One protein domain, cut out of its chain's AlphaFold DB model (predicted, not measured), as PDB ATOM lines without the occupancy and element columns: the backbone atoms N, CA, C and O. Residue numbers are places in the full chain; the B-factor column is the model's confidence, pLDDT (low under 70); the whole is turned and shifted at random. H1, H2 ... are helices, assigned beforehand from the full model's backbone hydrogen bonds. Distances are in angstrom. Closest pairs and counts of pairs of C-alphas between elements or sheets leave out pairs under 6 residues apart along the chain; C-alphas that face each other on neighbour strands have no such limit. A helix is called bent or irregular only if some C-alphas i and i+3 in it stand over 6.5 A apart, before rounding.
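This is residues 75 to 201 of the 202 residues of an uncharacterized protein of Anaerolineae bacterium (UniProt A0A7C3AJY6). A short bundle of four helical rods, H1, H2, H3 and H4a, runs up and down, each against the one before it, and one long helical arm, H4b, carries on nearly straight from H4a, with residues 177 to 201 sticking out. Residues 113 to 121, at the turn into H3, stand free too. The printed part has 127 residues with four named helices, H1 to H4 in that order, and no named strand; its class is all helix. It is extended, with a radius of gyration of the C-alphas of 22.4 A and spans of 84 by 27 by 22 A, and the arm makes much of that length.

Begin at H1, residues 75 to 89; it forms a helical hairpin with H2, residues 92 to 112, at 24 degrees, closest at C-alphas 87 and 95, 4.4 A. H3, residues 116 to 142, touches H1 at a steep tilt of 38 degrees, closest at C-alphas 84 and 136, 5.0 A. H4, residues 147 to 199, was assigned as one helix by its hydrogen bonds but is bent, with C-alphas 168 and 171 6.7 A apart, into H4a, residues 147 to 168, and H4b, residues 171 to 199. H3 and H4a form a hairpin, closest at C-alphas 137 and 150, 5.8 A. H4b is close to but not clearly touching H2. Every O i to N i+4 pair is within hydrogen-bond range in H1 and H4b, but 16 of 17 in H2, 14 of 23 in H3 and 16 of 18 in H4a.

Find C-alpha 75 at (-5.975, 1.593, 91.036), where H1 begins. H3 spans 39.8 A, with a kink near residue 129; H4b spans 42.8 A, to C-alpha 199 at (26.773, 38.261, 70.495).

The printed part has no cut, and its three links are tight. Residues 197 to 201 are under 70.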
ATOM      1  N   PRO A  75      -4.740   1.330  91.780       92.50
ATOM      2  CA  PRO A  75      -5.975   1.593  91.036       92.50
ATOM      3  C   PRO A  75      -6.778   0.328  90.723       92.50
ATOM      4  O   PRO A  75      -8.004   0.336  90.823       92.50
ATOM      5  N   HIS A  76      -6.077  -0.759  90.390       91.12
ATOM      6  CA  HIS A  76      -6.671  -2.072  90.161       91.12
ATOM      7  C   HIS A  76      -7.370  -2.575  91.429       91.12
ATOM      8  O   HIS A  76      -8.544  -2.939  91.385       91.12
ATOM      9  N   ASP A  77      -6.672  -2.542  92.561       92.31
ATOM     10  CA  ASP A  77      -7.171  -3.102  93.817       92.31
ATOM     11  C   ASP A  77      -8.430  -2.380  94.300       92.31
ATOM     12  O   ASP A  77      -9.411  -3.008  94.705       92.31
ATOM     13  N   ILE A  78      -8.443  -1.051  94.175       94.12
ATOM     14  CA  ILE A  78      -9.618  -0.239  94.497       94.12
ATOM     15  C   ILE A  78     -10.763  -0.530  93.519       94.12
ATOM     16  O   ILE A  78     -11.905  -0.663  93.953       94.12
ATOM     17  N   ALA A  79     -10.492  -0.672  92.219       95.31
ATOM     18  CA  ALA A  79     -11.531  -0.968  91.233       95.31
ATOM     19  C   ALA A  79     -12.236  -2.309  91.508       95.31
ATOM     20  O   ALA A  79     -13.459  -2.386  91.412       95.31
ATOM     21  N   VAL A  80     -11.493  -3.339  91.927       95.00
ATOM     22  CA  VAL A  80     -12.054  -4.648  92.313       95.00
ATOM     23  C   VAL A  80     -12.914  -4.543  93.574       95.00
ATOM     24  O   VAL A  80     -13.988  -5.142  93.642       95.00
ATOM     25  N   LEU A  81     -12.487  -3.753  94.563       95.69
ATOM     26  CA  LEU A  81     -13.300  -3.488  95.753       95.69
ATOM     27  C   LEU A  81     -14.621  -2.810  95.378       95.69
ATOM     28  O   LEU A  81     -15.683  -3.236  95.830       95.69
ATOM     29  N   ILE A  82     -14.568  -1.798  94.509       96.62
ATOM     30  CA  ILE A  82     -15.764  -1.119  94.004       96.62
ATOM     31  C   ILE A  82     -16.647  -2.074  93.199       96.62
ATOM     32  O   ILE A  82     -17.860  -2.048  93.390       96.62
ATOM     33  N   LEU A  83     -16.073  -2.951  92.368       96.50
ATOM     34  CA  LEU A  83     -16.821  -3.982  91.645       96.50
ATOM     35  C   LEU A  83     -17.644  -4.839  92.610       96.50
ATOM     36  O   LEU A  83     -18.853  -4.980  92.423       96.50
ATOM     37  N   ALA A  84     -17.004  -5.385  93.645       96.19
ATOM     38  CA  ALA A  84     -17.666  -6.246  94.617       96.19
ATOM     39  C   ALA A  84     -18.754  -5.491  95.400       96.19
ATOM     40  O   ALA A  84     -19.880  -5.972  95.497       96.19
ATOM     41  N   ILE A  85     -18.452  -4.286  95.901       96.62
ATOM     42  CA  ILE A  85     -19.391  -3.474  96.694       96.62
ATOM     43  C   ILE A  85     -20.593  -3.034  95.854       96.62
ATOM     44  O   ILE A  85     -21.734  -3.194  96.278       96.62
ATOM     45  N   ALA A  86     -20.364  -2.490  94.659       97.00
ATOM     46  CA  ALA A  86     -21.444  -2.004  93.806       97.00
ATOM     47  C   ALA A  86     -22.313  -3.152  93.272       97.00
ATOM     48  O   ALA A  86     -23.527  -2.987  93.178       97.00
ATOM     49  N   THR A  87     -21.723  -4.324  93.004       96.56
ATOM     50  CA  THR A  87     -22.494  -5.535  92.675       96.56
ATOM     51  C   THR A  87     -23.349  -5.987  93.861       96.56
ATOM     52  O   THR A  87     -24.490  -6.377  93.660       96.56
ATOM     53  N   ALA A  88     -22.834  -5.902  95.093       95.19
ATOM     54  CA  ALA A  88     -23.574  -6.306  96.292       95.19
ATOM     55  C   ALA A  88     -24.771  -5.396  96.611       95.19
ATOM     56  O   ALA A  88     -25.766  -5.859  97.160       95.19
ATOM     57  N   VAL A  89     -24.649  -4.094  96.334       96.81
ATOM     58  CA  VAL A  89     -25.671  -3.087  96.674       96.81
ATOM     59  C   VAL A  89     -26.710  -2.919  95.568       96.81
ATOM     60  O   VAL A  89     -27.872  -2.645  95.862       96.81
ATOM     61  N   PHE A  90     -26.290  -3.046  94.311       95.06
ATOM     62  CA  PHE A  90     -27.138  -2.822  93.146       95.06
ATOM     63  C   PHE A  90     -27.271  -4.113  92.340       95.06
ATOM     64  O   PHE A  90     -28.080  -4.971  92.668       95.06
ATOM     65  N   ASP A  91     -26.477  -4.238  91.281       94.50
ATOM     66  CA  ASP A  91     -26.496  -5.346  90.343       94.50
ATOM     67  C   ASP A  91     -25.133  -5.450  89.637       94.50
ATOM     68  O   ASP A  91     -24.305  -4.527  89.680       94.50
ATOM     69  N   LEU A  92     -24.903  -6.566  88.944       93.62
ATOM     70  CA  LEU A  92     -23.652  -6.830  88.230       93.62
ATOM     71  C   LEU A  92     -23.318  -5.772  87.167       93.62
ATOM     72  O   LEU A  92     -22.155  -5.399  87.008       93.62
ATOM     73  N   ARG A  93     -24.312  -5.271  86.426       95.38
ATOM     74  CA  ARG A  93     -24.096  -4.271  85.372       95.38
ATOM     75  C   ARG A  93     -23.619  -2.959  85.985       95.38
ATOM     76  O   ARG A  93     -22.646  -2.383  85.496       95.38
ATOM     77  N   THR A  94     -24.261  -2.516  87.060       95.25
ATOM     78  CA  THR A  94     -23.857  -1.334  87.827       95.25
ATOM     79  C   THR A  94     -22.455  -1.519  88.414       95.25
ATOM     80  O   THR A  94     -21.619  -0.621  88.291       95.25
ATOM     81  N   GLY A  95     -22.149  -2.704  88.954       95.06
ATOM     82  CA  GLY A  95     -20.820  -3.043  89.462       95.06
ATOM     83  C   GLY A  95     -19.713  -2.960  88.410       95.06
ATOM     84  O   GLY A  95     -18.677  -2.338  88.647       95.06
ATOM     85  N   VAL A  96     -19.941  -3.524  87.221       95.06
ATOM     86  CA  VAL A  96     -18.978  -3.480  86.106       95.06
ATOM     87  C   VAL A  96     -18.748  -2.046  85.624       95.06
ATOM     88  O   VAL A  96     -17.599  -1.648  85.431       95.06
ATOM     89  N   ILE A  97     -19.810  -1.248  85.467       96.56
ATOM     90  CA  ILE A  97     -19.689   0.160  85.056       96.56
ATOM     91  C   ILE A  97     -18.889   0.954  86.095       96.56
ATOM     92  O   ILE A  97     -17.962   1.677  85.725       96.56
ATOM     93  N   ALA A  98     -19.209   0.792  87.382       96.81
ATOM     94  CA  ALA A  98     -18.505   1.461  88.471       96.81
ATOM     95  C   ALA A  98     -17.019   1.076  88.500       96.81
ATOM     96  O   ALA A  98     -16.163   1.955  88.560       96.81
ATOM     97  N   CYS A  99     -16.705  -0.215  88.357       95.69
ATOM     98  CA  CYS A  99     -15.337  -0.723  88.284       95.69
ATOM     99  C   CYS A  99     -14.529  -0.058  87.160       95.69
ATOM    100  O   CYS A  99     -13.457   0.494  87.414       95.69
ATOM    101  N   ILE A 100     -15.058  -0.050  85.932       94.69
ATOM    102  CA  ILE A 100     -14.377   0.543  84.773       94.69
ATOM    103  C   ILE A 100     -14.180   2.051  84.973       94.69
ATOM    104  O   ILE A 100     -13.082   2.560  84.751       94.69
ATOM    105  N   ALA A 101     -15.219   2.768  85.414       95.19
ATOM    106  CA  ALA A 101     -15.147   4.209  85.640       95.19
ATOM    107  C   ALA A 101     -14.113   4.568  86.720       95.19
ATOM    108  O   ALA A 101     -13.272   5.445  86.506       95.19
ATOM    109  N   THR A 102     -14.131   3.857  87.853       95.44
ATOM    110  CA  THR A 102     -13.156   4.021  88.935       95.44
ATOM    111  C   THR A 102     -11.744   3.714  88.458       95.44
ATOM    112  O   THR A 102     -10.842   4.506  88.714       95.44
ATOM    113  N   LEU A 103     -11.545   2.614  87.729       94.44
ATOM    114  CA  LEU A 103     -10.236   2.232  87.213       94.44
ATOM    115  C   LEU A 103      -9.656   3.322  86.307       94.44
ATOM    116  O   LEU A 103      -8.537   3.765  86.534       94.44
ATOM    117  N   VAL A 104     -10.424   3.801  85.322       91.94
ATOM    118  CA  VAL A 104      -9.969   4.849  84.391       91.94
ATOM    119  C   VAL A 104      -9.630   6.142  85.135       91.94
ATOM    120  O   VAL A 104      -8.590   6.752  84.874       91.94
ATOM    121  N   PHE A 105     -10.475   6.552  86.084       93.00
ATOM    122  CA  PHE A 105     -10.244   7.752  86.884       93.00
ATOM    123  C   PHE A 105      -8.977   7.639  87.743       93.00
ATOM    124  O   PHE A 105      -8.123   8.531  87.718       93.00
ATOM    125  N   LEU A 106      -8.835   6.536  88.484       93.12
ATOM    126  CA  LEU A 106      -7.703   6.322  89.380       93.12
ATOM    127  C   LEU A 106      -6.400   6.126  88.612       93.12
ATOM    128  O   LEU A 106      -5.386   6.678  89.018       93.12
ATOM    129  N   GLU A 107      -6.412   5.414  87.486       90.88
ATOM    130  CA  GLU A 107      -5.234   5.275  86.626       90.88
ATOM    131  C   GLU A 107      -4.738   6.630  86.119       90.88
ATOM    132  O   GLU A 107      -3.538   6.905  86.152       90.88
ATOM    133  N   GLY A 108      -5.658   7.521  85.735       87.62
ATOM    134  CA  GLY A 108      -5.313   8.902  85.418       87.62
ATOM    135  C   GLY A 108      -4.667   9.607  86.610       87.62
ATOM    136  O   GLY A 108      -3.551  10.110  86.500       87.62
ATOM    137  N   PHE A 109      -5.329   9.606  87.767       89.69
ATOM    138  CA  PHE A 109      -4.856  10.306  88.966       89.69
ATOM    139  C   PHE A 109      -3.491   9.798  89.470       89.69
ATOM    140  O   PHE A 109      -2.575  10.593  89.701       89.69
ATOM    141  N   PHE A 110      -3.322   8.480  89.590       88.94
ATOM    142  CA  PHE A 110      -2.116   7.838  90.125       88.94
ATOM    143  C   PHE A 110      -0.905   7.964  89.191       88.94
ATOM    144  O   PHE A 110       0.232   7.836  89.647       88.94
ATOM    145  N   GLN A 111      -1.111   8.247  87.900       84.19
ATOM    146  CA  GLN A 111      -0.009   8.589  86.999       84.19
ATOM    147  C   GLN A 111       0.559   9.989  87.236       84.19
ATOM    148  O   GLN A 111       1.765  10.185  87.081       84.19
ATOM    149  N   PHE A 112      -0.287  10.956  87.592       84.50
ATOM    150  CA  PHE A 112       0.153  12.328  87.858       84.50
ATOM    151  C   PHE A 112       0.721  12.498  89.263       84.50
ATOM    152  O   PHE A 112       1.608  13.325  89.471       84.50
ATOM    153  N   TYR A 113       0.205  11.734  90.224       87.69
ATOM    154  CA  TYR A 113       0.518  11.903  91.631       87.69
ATOM    155  C   TYR A 113       1.102  10.624  92.227       87.69
ATOM    156  O   TYR A 113       0.491   9.562  92.162       87.69
ATOM    157  N   PHE A 114       2.281  10.741  92.842       88.75
ATOM    158  CA  PHE A 114       2.908   9.688  93.636       88.75
ATOM    159  C   PHE A 114       3.249  10.237  95.019       88.75
ATOM    160  O   PHE A 114       3.930  11.256  95.130       88.75
ATOM    161  N   SER A 115       2.810   9.537  96.065       89.50
ATOM    162  CA  SER A 115       3.132   9.864  97.453       89.50
ATOM    163  C   SER A 115       3.511   8.606  98.225       89.50
ATOM    164  O   SER A 115       2.735   7.652  98.296       89.50
ATOM    165  N   ARG A 116       4.708   8.617  98.829       85.94
ATOM    166  CA  ARG A 116       5.213   7.502  99.652       85.94
ATOM    167  C   ARG A 116       4.361   7.295 100.905       85.94
ATOM    168  O   ARG A 116       4.108   6.158 101.293       85.94
ATOM    169  N   ASP A 117       3.873   8.383 101.495       87.81
ATOM    170  CA  ASP A 117       3.084   8.332 102.729       87.81
ATOM    171  C   ASP A 117       1.705   7.711 102.496       87.81
ATOM    172  O   ASP A 117       1.214   6.963 103.338       87.81
ATOM    173  N   LEU A 118       1.112   7.953 101.322       87.62
ATOM    174  CA  LEU A 118      -0.153   7.334 100.920       87.62
ATOM    175  C   LEU A 118       0.024   5.896 100.428       87.62
ATOM    176  O   LEU A 118      -0.892   5.092 100.577       87.62
ATOM    177  N   TYR A 119       1.191   5.539  99.880       87.94
ATOM    178  CA  TYR A 119       1.445   4.176  99.412       87.94
ATOM    179  C   TYR A 119       1.284   3.148 100.536       87.94
ATOM    180  O   TYR A 119       0.652   2.118 100.327       87.94
ATOM    181  N   ARG A 120       1.796   3.429 101.741       85.00
ATOM    182  CA  ARG A 120       1.744   2.485 102.872       85.00
ATOM    183  C   ARG A 120       0.318   2.033 103.228       85.00
ATOM    184  O   ARG A 120       0.079   0.825 103.150       85.00
ATOM    185  N   PRO A 121      -0.627   2.934 103.574       88.19
ATOM    186  CA  PRO A 121      -2.000   2.541 103.891       88.19
ATOM    187  C   PRO A 121      -2.763   2.014 102.672       88.19
ATOM    188  O   PRO A 121      -3.653   1.191 102.827       88.19
ATOM    189  N   LEU A 122      -2.432   2.444 101.454       87.00
ATOM    190  CA  LEU A 122      -3.090   1.911 100.262       87.00
ATOM    191  C   LEU A 122      -2.584   0.507  99.901       87.00
ATOM    192  O   LEU A 122      -3.358  -0.312  99.421       87.00
ATOM    193  N   SER A 123      -1.323   0.179 100.189       85.56
ATOM    194  CA  SER A 123      -0.784  -1.164  99.948       85.56
ATOM    195  C   SER A 123      -1.406  -2.219 100.865       85.56
ATOM    196  O   SER A 123      -1.480  -3.388 100.500       85.56
ATOM    197  N   THR A 124      -1.907  -1.833 102.043       86.75
ATOM    198  CA  THR A 124      -2.630  -2.777 102.905       86.75
ATOM    199  C   THR A 124      -4.015  -3.102 102.346       86.75
ATOM    200  O   THR A 124      -4.485  -4.219 102.555       86.75
ATOM    201  N   LEU A 125      -4.630  -2.203 101.563       86.81
ATOM    202  CA  LEU A 125      -5.895  -2.478 100.863       86.81
ATOM    203  C   LEU A 125      -5.763  -3.596  99.827       86.81
ATOM    204  O   LEU A 125      -6.757  -4.263  99.550       86.81
ATOM    205  N   VAL A 126      -4.555  -3.862  99.313       85.25
ATOM    206  CA  VAL A 126      -4.291  -4.997  98.410       85.25
ATOM    207  C   VAL A 126      -4.790  -6.297  99.045       85.25
ATOM    208  O   VAL A 126      -5.385  -7.128  98.369       85.25
ATOM    209  N   TRP A 127      -4.639  -6.470 100.363       89.81
ATOM    210  CA  TRP A 127      -5.118  -7.671 101.057       89.81
ATOM    211  C   TRP A 127      -6.637  -7.829 101.032       89.81
ATOM    212  O   TRP A 127      -7.120  -8.955 101.107       89.81
ATOM    213  N   LEU A 128      -7.387  -6.732 100.893       93.25
ATOM    214  CA  LEU A 128      -8.845  -6.763 100.782       93.25
ATOM    215  C   LEU A 128      -9.324  -7.185  99.387       93.25
ATOM    216  O   LEU A 128     -10.487  -7.548  99.236       93.25
ATOM    217  N   THR A 129      -8.453  -7.213  98.375       91.81
ATOM    218  CA  THR A 129      -8.839  -7.679  97.031       91.81
ATOM    219  C   THR A 129      -9.178  -9.165  97.008       91.81
ATOM    220  O   THR A 129     -10.150  -9.561  96.371       91.81
ATOM    221  N   TYR A 130      -8.444  -9.995  97.755       91.69
ATOM    222  CA  TYR A 130      -8.716 -11.430  97.854       91.69
ATOM    223  C   TYR A 130     -10.124 -11.734  98.392       91.69
ATOM    224  O   TYR A 130     -10.876 -12.429  97.705       91.69
ATOM    225  N   PRO A 131     -10.548 -11.209  99.564       95.75
ATOM    226  CA  PRO A 131     -11.918 -11.392 100.016       95.75
ATOM    227  C   PRO A 131     -12.929 -10.700  99.094       95.75
ATOM    228  O   PRO A 131     -14.026 -11.223  98.940       95.75
ATOM    229  N   ALA A 132     -12.582  -9.597  98.420       95.31
ATOM    230  CA  ALA A 132     -13.473  -8.977  97.438       95.31
ATOM    231  C   ALA A 132     -13.771  -9.901  96.248       95.31
ATOM    232  O   ALA A 132     -14.926 -10.003  95.845       95.31
ATOM    233  N   TYR A 133     -12.778 -10.632  95.730       95.56
ATOM    234  CA  TYR A 133     -13.009 -11.640  94.692       95.56
ATOM    235  C   TYR A 133     -13.875 -12.798  95.183       95.56
ATOM    236  O   TYR A 133     -14.721 -13.276  94.430       95.56
ATOM    237  N   LEU A 134     -13.707 -13.233  96.435       96.06
ATOM    238  CA  LEU A 134     -14.567 -14.261  97.028       96.06
ATOM    239  C   LEU A 134     -16.011 -13.771  97.170       96.06
ATOM    240  O   LEU A 134     -16.937 -14.492  96.807       96.06
ATOM    241  N   VAL A 135     -16.201 -12.538  97.645       96.56
ATOM    242  CA  VAL A 135     -17.521 -11.901  97.730       96.56
ATOM    243  C   VAL A 135     -18.130 -11.770  96.340       96.56
ATOM    244  O   VAL A 135     -19.268 -12.172  96.140       96.56
ATOM    245  N   PHE A 136     -17.374 -11.289  95.355       95.94
ATOM    246  CA  PHE A 136     -17.842 -11.179  93.978       95.94
ATOM    247  C   PHE A 136     -18.247 -12.540  93.396       95.94
ATOM    248  O   PHE A 136     -19.325 -12.669  92.823       95.94
ATOM    249  N   ALA A 137     -17.436 -13.580  93.607       96.56
ATOM    250  CA  ALA A 137     -17.756 -14.941  93.188       96.56
ATOM    251  C   ALA A 137     -19.040 -15.465  93.851       96.56
ATOM    252  O   ALA A 137     -19.870 -16.090  93.194       96.56
ATOM    253  N   TYR A 138     -19.216 -15.181  95.143       96.81
ATOM    254  CA  TYR A 138     -20.417 -15.536  95.889       96.81
ATOM    255  C   TYR A 138     -21.662 -14.799  95.378       96.81
ATOM    256  O   TYR A 138     -22.713 -15.415  95.235       96.81
ATOM    257  N   LEU A 139     -21.551 -13.514  95.036       95.19
ATOM    258  CA  LEU A 139     -22.654 -12.749  94.446       95.19
ATOM    259  C   LEU A 139     -23.065 -13.326  93.086       95.19
ATOM    260  O   LEU A 139     -24.247 -13.546  92.849       95.19
ATOM    261  N   LEU A 140     -22.100 -13.673  92.228       94.94
ATOM    262  CA  LEU A 140     -22.398 -14.359  90.964       94.94
ATOM    263  C   LEU A 140     -23.069 -15.723  91.196       94.94
ATOM    264  O   LEU A 140     -23.959 -16.114  90.445       94.94
ATOM    265  N   TYR A 141     -22.680 -16.447  92.244       96.56
ATOM    266  CA  TYR A 141     -23.361 -17.684  92.618       96.56
ATOM    267  C   TYR A 141     -24.823 -17.441  93.022       96.56
ATOM    268  O   TYR A 141     -25.701 -18.191  92.596       96.56
ATOM    269  N   GLN A 142     -25.103 -16.387  93.797       95.00
ATOM    270  CA  GLN A 142     -26.472 -16.028  94.191       95.00
ATOM    271  C   GLN A 142     -27.352 -15.623  93.001       95.00
ATOM    272  O   GLN A 142     -28.535 -15.947  92.989       95.00
ATOM    273  N   GLU A 143     -26.766 -15.000  91.981       91.56
ATOM    274  CA  GLU A 143     -27.423 -14.672  90.704       91.56
ATOM    275  C   GLU A 143     -27.670 -15.908  89.809       91.56
ATOM    276  O   GLU A 143     -28.209 -15.802  88.707       91.56
ATOM    277  N   GLY A 144     -27.280 -17.106  90.259       93.69
ATOM    278  CA  GLY A 144     -27.543 -18.368  89.564       93.69
ATOM    279  C   GLY A 144     -26.537 -18.713  88.464       93.69
ATOM    280  O   GLY A 144     -26.790 -19.619  87.664       93.69
ATOM    281  N   PHE A 145     -25.384 -18.038  88.408       94.88
ATOM    282  CA  PHE A 145     -24.327 -18.408  87.469       94.88
ATOM    283  C   PHE A 145     -23.717 -19.769  87.832       94.88
ATOM    284  O   PHE A 145     -23.485 -20.100  88.994       94.88
ATOM    285  N   GLN A 146     -23.400 -20.567  86.812       95.69
ATOM    286  CA  GLN A 146     -22.696 -21.835  87.013       95.69
ATOM    287  C   GLN A 146     -21.244 -21.584  87.439       95.69
ATOM    288  O   GLN A 146     -20.622 -20.616  87.002       95.69
ATOM    289  N   VAL A 147     -20.664 -22.511  88.208       94.00
ATOM    290  CA  VAL A 147     -19.295 -22.407  88.758       94.00
ATOM    291  C   VAL A 147     -18.245 -22.059  87.696       94.00
ATOM    292  O   VAL A 147     -17.363 -21.242  87.949       94.00
ATOM    293  N   LEU A 148     -18.360 -22.620  86.487       95.06
ATOM    294  CA  LEU A 148     -17.444 -22.320  85.383       95.06
ATOM    295  C   LEU A 148     -17.526 -20.846  84.953       95.06
ATOM    296  O   LEU A 148     -16.494 -20.206  84.766       95.06
ATOM    297  N   TRP A 149     -18.732 -20.285  84.856       93.44
ATOM    298  CA  TRP A 149     -18.939 -18.875  84.513       93.44
ATOM    299  C   TRP A 149     -18.498 -17.929  85.628       93.44
ATOM    300  O   TRP A 149     -17.966 -16.862  85.335       93.44
ATOM    301  N   ILE A 150     -18.640 -18.338  86.890       94.56
ATOM    302  CA  ILE A 150     -18.105 -17.593  88.035       94.56
ATOM    303  C   ILE A 150     -16.579 -17.524  87.950       94.56
ATOM    304  O   ILE A 150     -16.005 -16.440  88.054       94.56
ATOM    305  N   ALA A 151     -15.916 -18.661  87.707       94.94
ATOM    306  CA  ALA A 151     -14.465 -18.710  87.556       94.94
ATOM    307  C   ALA A 151     -13.993 -17.810  86.405       94.94
ATOM    308  O   ALA A 151     -13.073 -17.013  86.583       94.94
ATOM    309  N   VAL A 152     -14.667 -17.872  85.250       95.12
ATOM    310  CA  VAL A 152     -14.400 -16.973  84.117       95.12
ATOM    311  C   VAL A 152     -14.604 -15.508  84.511       95.12
ATOM    312  O   VAL A 152     -13.744 -14.686  84.214       95.12
ATOM    313  N   GLY A 153     -15.688 -15.174  85.214       92.19
ATOM    314  CA  GLY A 153     -15.977 -13.815  85.672       92.19
ATOM    315  C   GLY A 153     -14.897 -13.255  86.601       92.19
ATOM    316  O   GLY A 153     -14.442 -12.133  86.399       92.19
ATOM    317  N   VAL A 154     -14.427 -14.046  87.568       94.25
ATOM    318  CA  VAL A 154     -13.336 -13.659  88.482       94.25
ATOM    319  C   VAL A 154     -12.018 -13.483  87.726       94.25
ATOM    320  O   VAL A 154     -11.324 -12.486  87.924       94.25
ATOM    321  N   ILE A 155     -11.686 -14.408  86.820       94.69
ATOM    322  CA  ILE A 155     -10.478 -14.315  85.990       94.69
ATOM    323  C   ILE A 155     -10.531 -13.065  85.106       94.69
ATOM    324  O   ILE A 155      -9.551 -12.326  85.034       94.69
ATOM    325  N   LEU A 156     -11.671 -12.787  84.470       93.38
ATOM    326  CA  LEU A 156     -11.868 -11.583  83.663       93.38
ATOM    327  C   LEU A 156     -11.809 -10.312  84.512       93.38
ATOM    328  O   LEU A 156     -11.216  -9.334  84.074       93.38
ATOM    329  N   ALA A 157     -12.359 -10.319  85.724       90.88
ATOM    330  CA  ALA A 157     -12.264  -9.191  86.646       90.88
ATOM    331  C   ALA A 157     -10.835  -8.960  87.163       90.88
ATOM    332  O   ALA A 157     -10.530  -7.856  87.592       90.88
ATOM    333  N   SER A 158      -9.965  -9.972  87.135       90.44
ATOM    334  CA  SER A 158      -8.550  -9.841  87.501       90.44
ATOM    335  C   SER A 158      -7.674  -9.434  86.322       90.44
ATOM    336  O   SER A 158      -6.975  -8.429  86.367       90.44
ATOM    337  N   ILE A 159      -7.727 -10.172  85.217       92.44
ATOM    338  CA  ILE A 159      -6.907  -9.871  84.041       92.44
ATOM    339  C   ILE A 159      -7.412  -8.594  83.355       92.44
ATOM    340  O   ILE A 159      -6.620  -7.772  82.892       92.44
ATOM    341  N   GLY A 160      -8.729  -8.407  83.299       88.75
ATOM    342  CA  GLY A 160      -9.368  -7.283  82.626       88.75
ATOM    343  C   GLY A 160      -9.022  -5.943  83.257       88.75
ATOM    344  O   GLY A 160      -8.732  -5.002  82.527       88.75
ATOM    345  N   THR A 161      -8.964  -5.843  84.582       88.19
ATOM    346  CA  THR A 161      -8.545  -4.619  85.286       88.19
ATOM    347  C   THR A 161      -7.072  -4.290  85.031       88.19
ATOM    348  O   THR A 161      -6.749  -3.122  84.822       88.19
ATOM    349  N   TYR A 162      -6.174  -5.279  84.936       87.75
ATOM    350  CA  TYR A 162      -4.784  -5.028  84.522       87.75
ATOM    351  C   TYR A 162      -4.677  -4.545  83.071       87.75
ATOM    352  O   TYR A 162      -3.950  -3.588  82.789       87.75
ATOM    353  N   LEU A 163      -5.402  -5.179  82.144       89.69
ATOM    354  CA  LEU A 163      -5.394  -4.798  80.729       89.69
ATOM    355  C   LEU A 163      -6.008  -3.412  80.514       89.69
ATOM    356  O   LEU A 163      -5.396  -2.556  79.873       89.69
ATOM    357  N   LEU A 164      -7.191  -3.168  81.080       87.75
ATOM    358  CA  LEU A 164      -7.877  -1.880  81.007       87.75
ATOM    359  C   LEU A 164      -7.068  -0.780  81.687       87.75
ATOM    360  O   LEU A 164      -6.984   0.318  81.142       87.75
ATOM    361  N   GLY A 165      -6.418  -1.077  82.815       85.44
ATOM    362  CA  GLY A 165      -5.504  -0.144  83.464       85.44
ATOM    363  C   GLY A 165      -4.343   0.218  82.543       85.44
ATOM    364  O   GLY A 165      -4.106   1.392  82.265       85.44
ATOM    365  N   GLY A 166      -3.684  -0.782  81.949       86.50
ATOM    366  CA  GLY A 166      -2.634  -0.576  80.949       86.50
ATOM    367  C   GLY A 166      -3.067   0.298  79.766       86.50
ATOM    368  O   GLY A 166      -2.301   1.160  79.336       86.50
ATOM    369  N   LEU A 167      -4.299   0.130  79.278       88.00
ATOM    370  CA  LEU A 167      -4.865   0.948  78.200       88.00
ATOM    371  C   LEU A 167      -5.204   2.373  78.657       88.00
ATOM    372  O   LEU A 167      -4.852   3.331  77.968       88.00
ATOM    373  N   ALA A 168      -5.820   2.537  79.831       86.31
ATOM    374  CA  ALA A 168      -6.179   3.838  80.404       86.31
ATOM    375  C   ALA A 168      -4.953   4.741  80.628       86.31
ATOM    376  O   ALA A 168      -5.040   5.967  80.571       86.31
ATOM    377  N   ARG A 169      -3.783   4.128  80.816       84.25
ATOM    378  CA  ARG A 169      -2.493   4.804  80.969       84.25
ATOM    379  C   ARG A 169      -1.939   5.420  79.683       84.25
ATOM    380  O   ARG A 169      -1.095   6.310  79.780       84.25
ATOM    381  N   ILE A 170      -2.334   4.943  78.500       87.06
ATOM    382  CA  ILE A 170      -1.732   5.368  77.224       87.06
ATOM    383  C   ILE A 170      -2.021   6.848  76.922       87.06
ATOM    384  O   ILE A 170      -1.061   7.590  76.703       87.06
ATOM    385  N   PRO A 171      -3.282   7.330  76.953       84.38
ATOM    386  CA  PRO A 171      -3.582   8.722  76.619       84.38
ATOM    387  C   PRO A 171      -2.869   9.711  77.544       84.38
ATOM    388  O   PRO A 171      -2.322  10.716  77.095       84.38
ATOM    389  N   VAL A 172      -2.823   9.400  78.839       83.06
ATOM    390  CA  VAL A 172      -2.195  10.258  79.847       83.06
ATOM    391  C   VAL A 172      -0.678  10.333  79.648       83.06
ATOM    392  O   VAL A 172      -0.114  11.429  79.690       83.06
ATOM    393  N   ARG A 173      -0.016   9.209  79.334       84.56
ATOM    394  CA  ARG A 173       1.414   9.199  78.975       84.56
ATOM    395  C   ARG A 173       1.707  10.073  77.761       84.56
ATOM    396  O   ARG A 173       2.622  10.887  77.823       84.56
ATOM    397  N   LEU A 174       0.897   9.975  76.708       86.50
ATOM    398  CA  LEU A 174       1.061  10.802  75.508       86.50
ATOM    399  C   LEU A 174       0.938  12.302  75.826       86.50
ATOM    400  O   LEU A 174       1.738  13.107  75.349       86.50
ATOM    401  N   ILE A 175      -0.021  12.691  76.671       86.19
ATOM    402  CA  ILE A 175      -0.192  14.090  77.102       86.19
ATOM    403  C   ILE A 175       1.033  14.579  77.888       86.19
ATOM    404  O   ILE A 175       1.519  15.689  77.655       86.19
ATOM    405  N   LEU A 176       1.542  13.763  78.814       82.62
ATOM    406  CA  LEU A 176       2.708  14.094  79.633       82.62
ATOM    407  C   LEU A 176       3.987  14.223  78.801       82.62
ATOM    408  O   LEU A 176       4.729  15.193  78.966       82.62
ATOM    409  N   GLU A 177       4.225  13.292  77.877       87.00
ATOM    410  CA  GLU A 177       5.377  13.326  76.972       87.00
ATOM    411  C   GLU A 177       5.360  14.567  76.078       87.00
ATOM    412  O   GLU A 177       6.384  15.236  75.921       87.00
ATOM    413  N   ASN A 178       4.192  14.929  75.544       89.56
ATOM    414  CA  ASN A 178       4.042  16.121  74.713       89.56
ATOM    415  C   ASN A 178       4.283  17.412  75.509       89.56
ATOM    416  O   ASN A 178       4.961  18.317  75.020       89.56
ATOM    417  N   ARG A 179       3.808  17.495  76.761       84.88
ATOM    418  CA  ARG A 179       4.115  18.634  77.646       84.88
ATOM    419  C   ARG A 179       5.606  18.732  77.956       84.88
ATOM    420  O   ARG A 179       6.160  19.828  77.920       84.88
ATOM    421  N   ALA A 180       6.259  17.606  78.239       86.25
ATOM    422  CA  ALA A 180       7.688  17.578  78.535       86.25
ATOM    423  C   ALA A 180       8.526  18.051  77.335       86.25
ATOM    424  O   ALA A 180       9.416  18.888  77.507       86.25
ATOM    425  N   LYS A 181       8.202  17.581  76.122       88.44
ATOM    426  CA  LYS A 181       8.842  18.033  74.877       88.44
ATOM    427  C   LYS A 181       8.661  19.537  74.659       88.44
ATOM    428  O   LYS A 181       9.650  20.235  74.462       88.44
ATOM    429  N   GLY A 182       7.440  20.053  74.815       87.56
ATOM    430  CA  GLY A 182       7.166  21.485  74.657       87.56
ATOM    431  C   GLY A 182       7.942  22.373  75.640       87.56
ATOM    432  O   GLY A 182       8.457  23.423  75.258       87.56
ATOM    433  N   ILE A 183       8.098  21.945  76.900       88.00
ATOM    434  CA  ILE A 183       8.908  22.675  77.893       88.00
ATOM    435  C   ILE A 183      10.395  22.661  77.509       88.00
ATOM    436  O   ILE A 183      11.066  23.689  77.621       88.00
ATOM    437  N   GLN A 184      10.917  21.523  77.043       87.75
ATOM    438  CA  GLN A 184      12.312  21.415  76.604       87.75
ATOM    439  C   GLN A 184      12.600  22.278  75.373       87.75
ATOM    440  O   GLN A 184      13.628  22.953  75.330       87.75
ATOM    441  N   GLU A 185      11.698  22.296  74.394       89.88
ATOM    442  CA  GLU A 185      11.806  23.150  73.209       89.88
ATOM    443  C   GLU A 185      11.764  24.635  73.584       89.88
ATOM    444  O   GLU A 185      12.613  25.409  73.141       89.88
ATOM    445  N   ALA A 186      10.858  25.033  74.482       86.44
ATOM    446  CA  ALA A 186      10.803  26.402  74.988       86.44
ATOM    447  C   ALA A 186      12.090  26.807  75.732       86.44
ATOM    448  O   ALA A 186      12.568  27.931  75.573       86.44
ATOM    449  N   ALA A 187      12.675  25.899  76.520       88.81
ATOM    450  CA  ALA A 187      13.945  26.134  77.203       88.81
ATOM    451  C   ALA A 187      15.116  26.271  76.214       88.81
ATOM    452  O   ALA A 187      15.946  27.167  76.378       88.81
ATOM    453  N   ARG A 188      15.159  25.443  75.159       89.00
ATOM    454  CA  ARG A 188      16.164  25.550  74.086       89.00
ATOM    455  C   ARG A 188      16.060  26.878  73.342       89.00
ATOM    456  O   ARG A 188      17.064  27.574  73.236       89.00
ATOM    457  N   MET A 189      14.856  27.278  72.932       88.12
ATOM    458  CA  MET A 189      14.649  28.559  72.246       88.12
ATOM    459  C   MET A 189      15.033  29.767  73.114       88.12
ATOM    460  O   MET A 189      15.539  30.761  72.596       88.12
ATOM    461  N   ARG A 190      14.818  29.711  74.438       87.62
ATOM    462  CA  ARG A 190      15.294  30.759  75.360       87.62
ATOM    463  C   ARG A 190      16.822  30.820  75.404       87.62
ATOM    464  O   ARG A 190      17.377  31.906  75.268       87.62
ATOM    465  N   ALA A 191      17.485  29.670  75.520       88.44
ATOM    466  CA  ALA A 191      18.943  29.592  75.538       88.44
ATOM    467  C   ALA A 191      19.584  30.058  74.213       88.44
ATOM    468  O   ALA A 191      20.651  30.669  74.227       88.44
ATOM    469  N   GLU A 192      18.945  29.796  73.070       88.12
ATOM    470  CA  GLU A 192      19.394  30.290  71.760       88.12
ATOM    471  C   GLU A 192      19.254  31.815  71.646       88.12
ATOM    472  O   GLU A 192      20.216  32.487  71.275       88.12
ATOM    473  N   LYS A 193      18.118  32.386  72.073       84.75
ATOM    474  CA  LYS A 193      17.914  33.848  72.094       84.75
ATOM    475  C   LYS A 193      18.895  34.583  73.014       84.75
ATOM    476  O   LYS A 193      19.366  35.671  72.678       84.75
ATOM    477  N   GLU A 194      19.223  34.012  74.171       82.25
ATOM    478  CA  GLU A 194      20.242  34.573  75.071       82.25
ATOM    479  C   GLU A 194      21.636  34.588  74.425       82.25
ATOM    480  O   GLU A 194      22.343  35.591  74.522       82.25
ATOM    481  N   LYS A 195      22.014  33.540  73.682       81.12
ATOM    482  CA  LYS A 195      23.282  33.521  72.932       81.12
ATOM    483  C   LYS A 195      23.317  34.560  71.807       81.12
ATOM    484  O   LYS A 195      24.308  35.276  71.671       81.12
ATOM    485  N   GLU A 196      22.241  34.696  71.032       75.62
ATOM    486  CA  GLU A 196      22.173  35.677  69.935       75.62
ATOM    487  C   GLU A 196      22.200  37.130  70.436       75.62
ATOM    488  O   GLU A 196      22.837  37.990  69.828       75.62
ATOM    489  N   SER A 197      21.544  37.413  71.566       68.81
ATOM    490  CA  SER A 197      21.534  38.750  72.177       68.81
ATOM    491  C   SER A 197      22.857  39.132  72.848       68.81
ATOM    492  O   SER A 197      23.218  40.308  72.826       68.81
ATOM    493  N   GLY A 198      23.609  38.164  73.386       62.09
ATOM    494  CA  GLY A 198      24.963  38.390  73.901       62.09
ATOM    495  C   GLY A 198      25.977  38.704  72.798       62.09
ATOM    496  O   GLY A 198      26.816  39.575  72.973       62.09
ATOM    497  N   THR A 199      25.837  38.080  71.626       58.34
ATOM    498  CA  THR A 199      26.773  38.261  70.495       58.34
ATOM    499  C   THR A 199      26.608  39.614  69.777       58.34
ATOM    500  O   THR A 199      27.476  40.015  69.015       58.34
ATOM    501  N   LYS A 200      25.501  40.339  69.997       55.31
ATOM    502  CA  LYS A 200      25.251  41.676  69.411       55.31
ATOM    503  C   LYS A 200      25.711  42.851  70.285       55.31
ATOM    504  O   LYS A 200      25.492  43.996  69.895       55.31
ATOM    505  N   LYS A 201      26.248  42.589  71.480       53.25
ATOM    506  CA  LYS A 201      26.666  43.620  72.446       53.25
ATOM    507  C   LYS A 201      28.181  43.862  72.503       53.25
ATOM    508  O   LYS A 201      28.581  44.753  73.247       53.25
TER     509      LYS A 201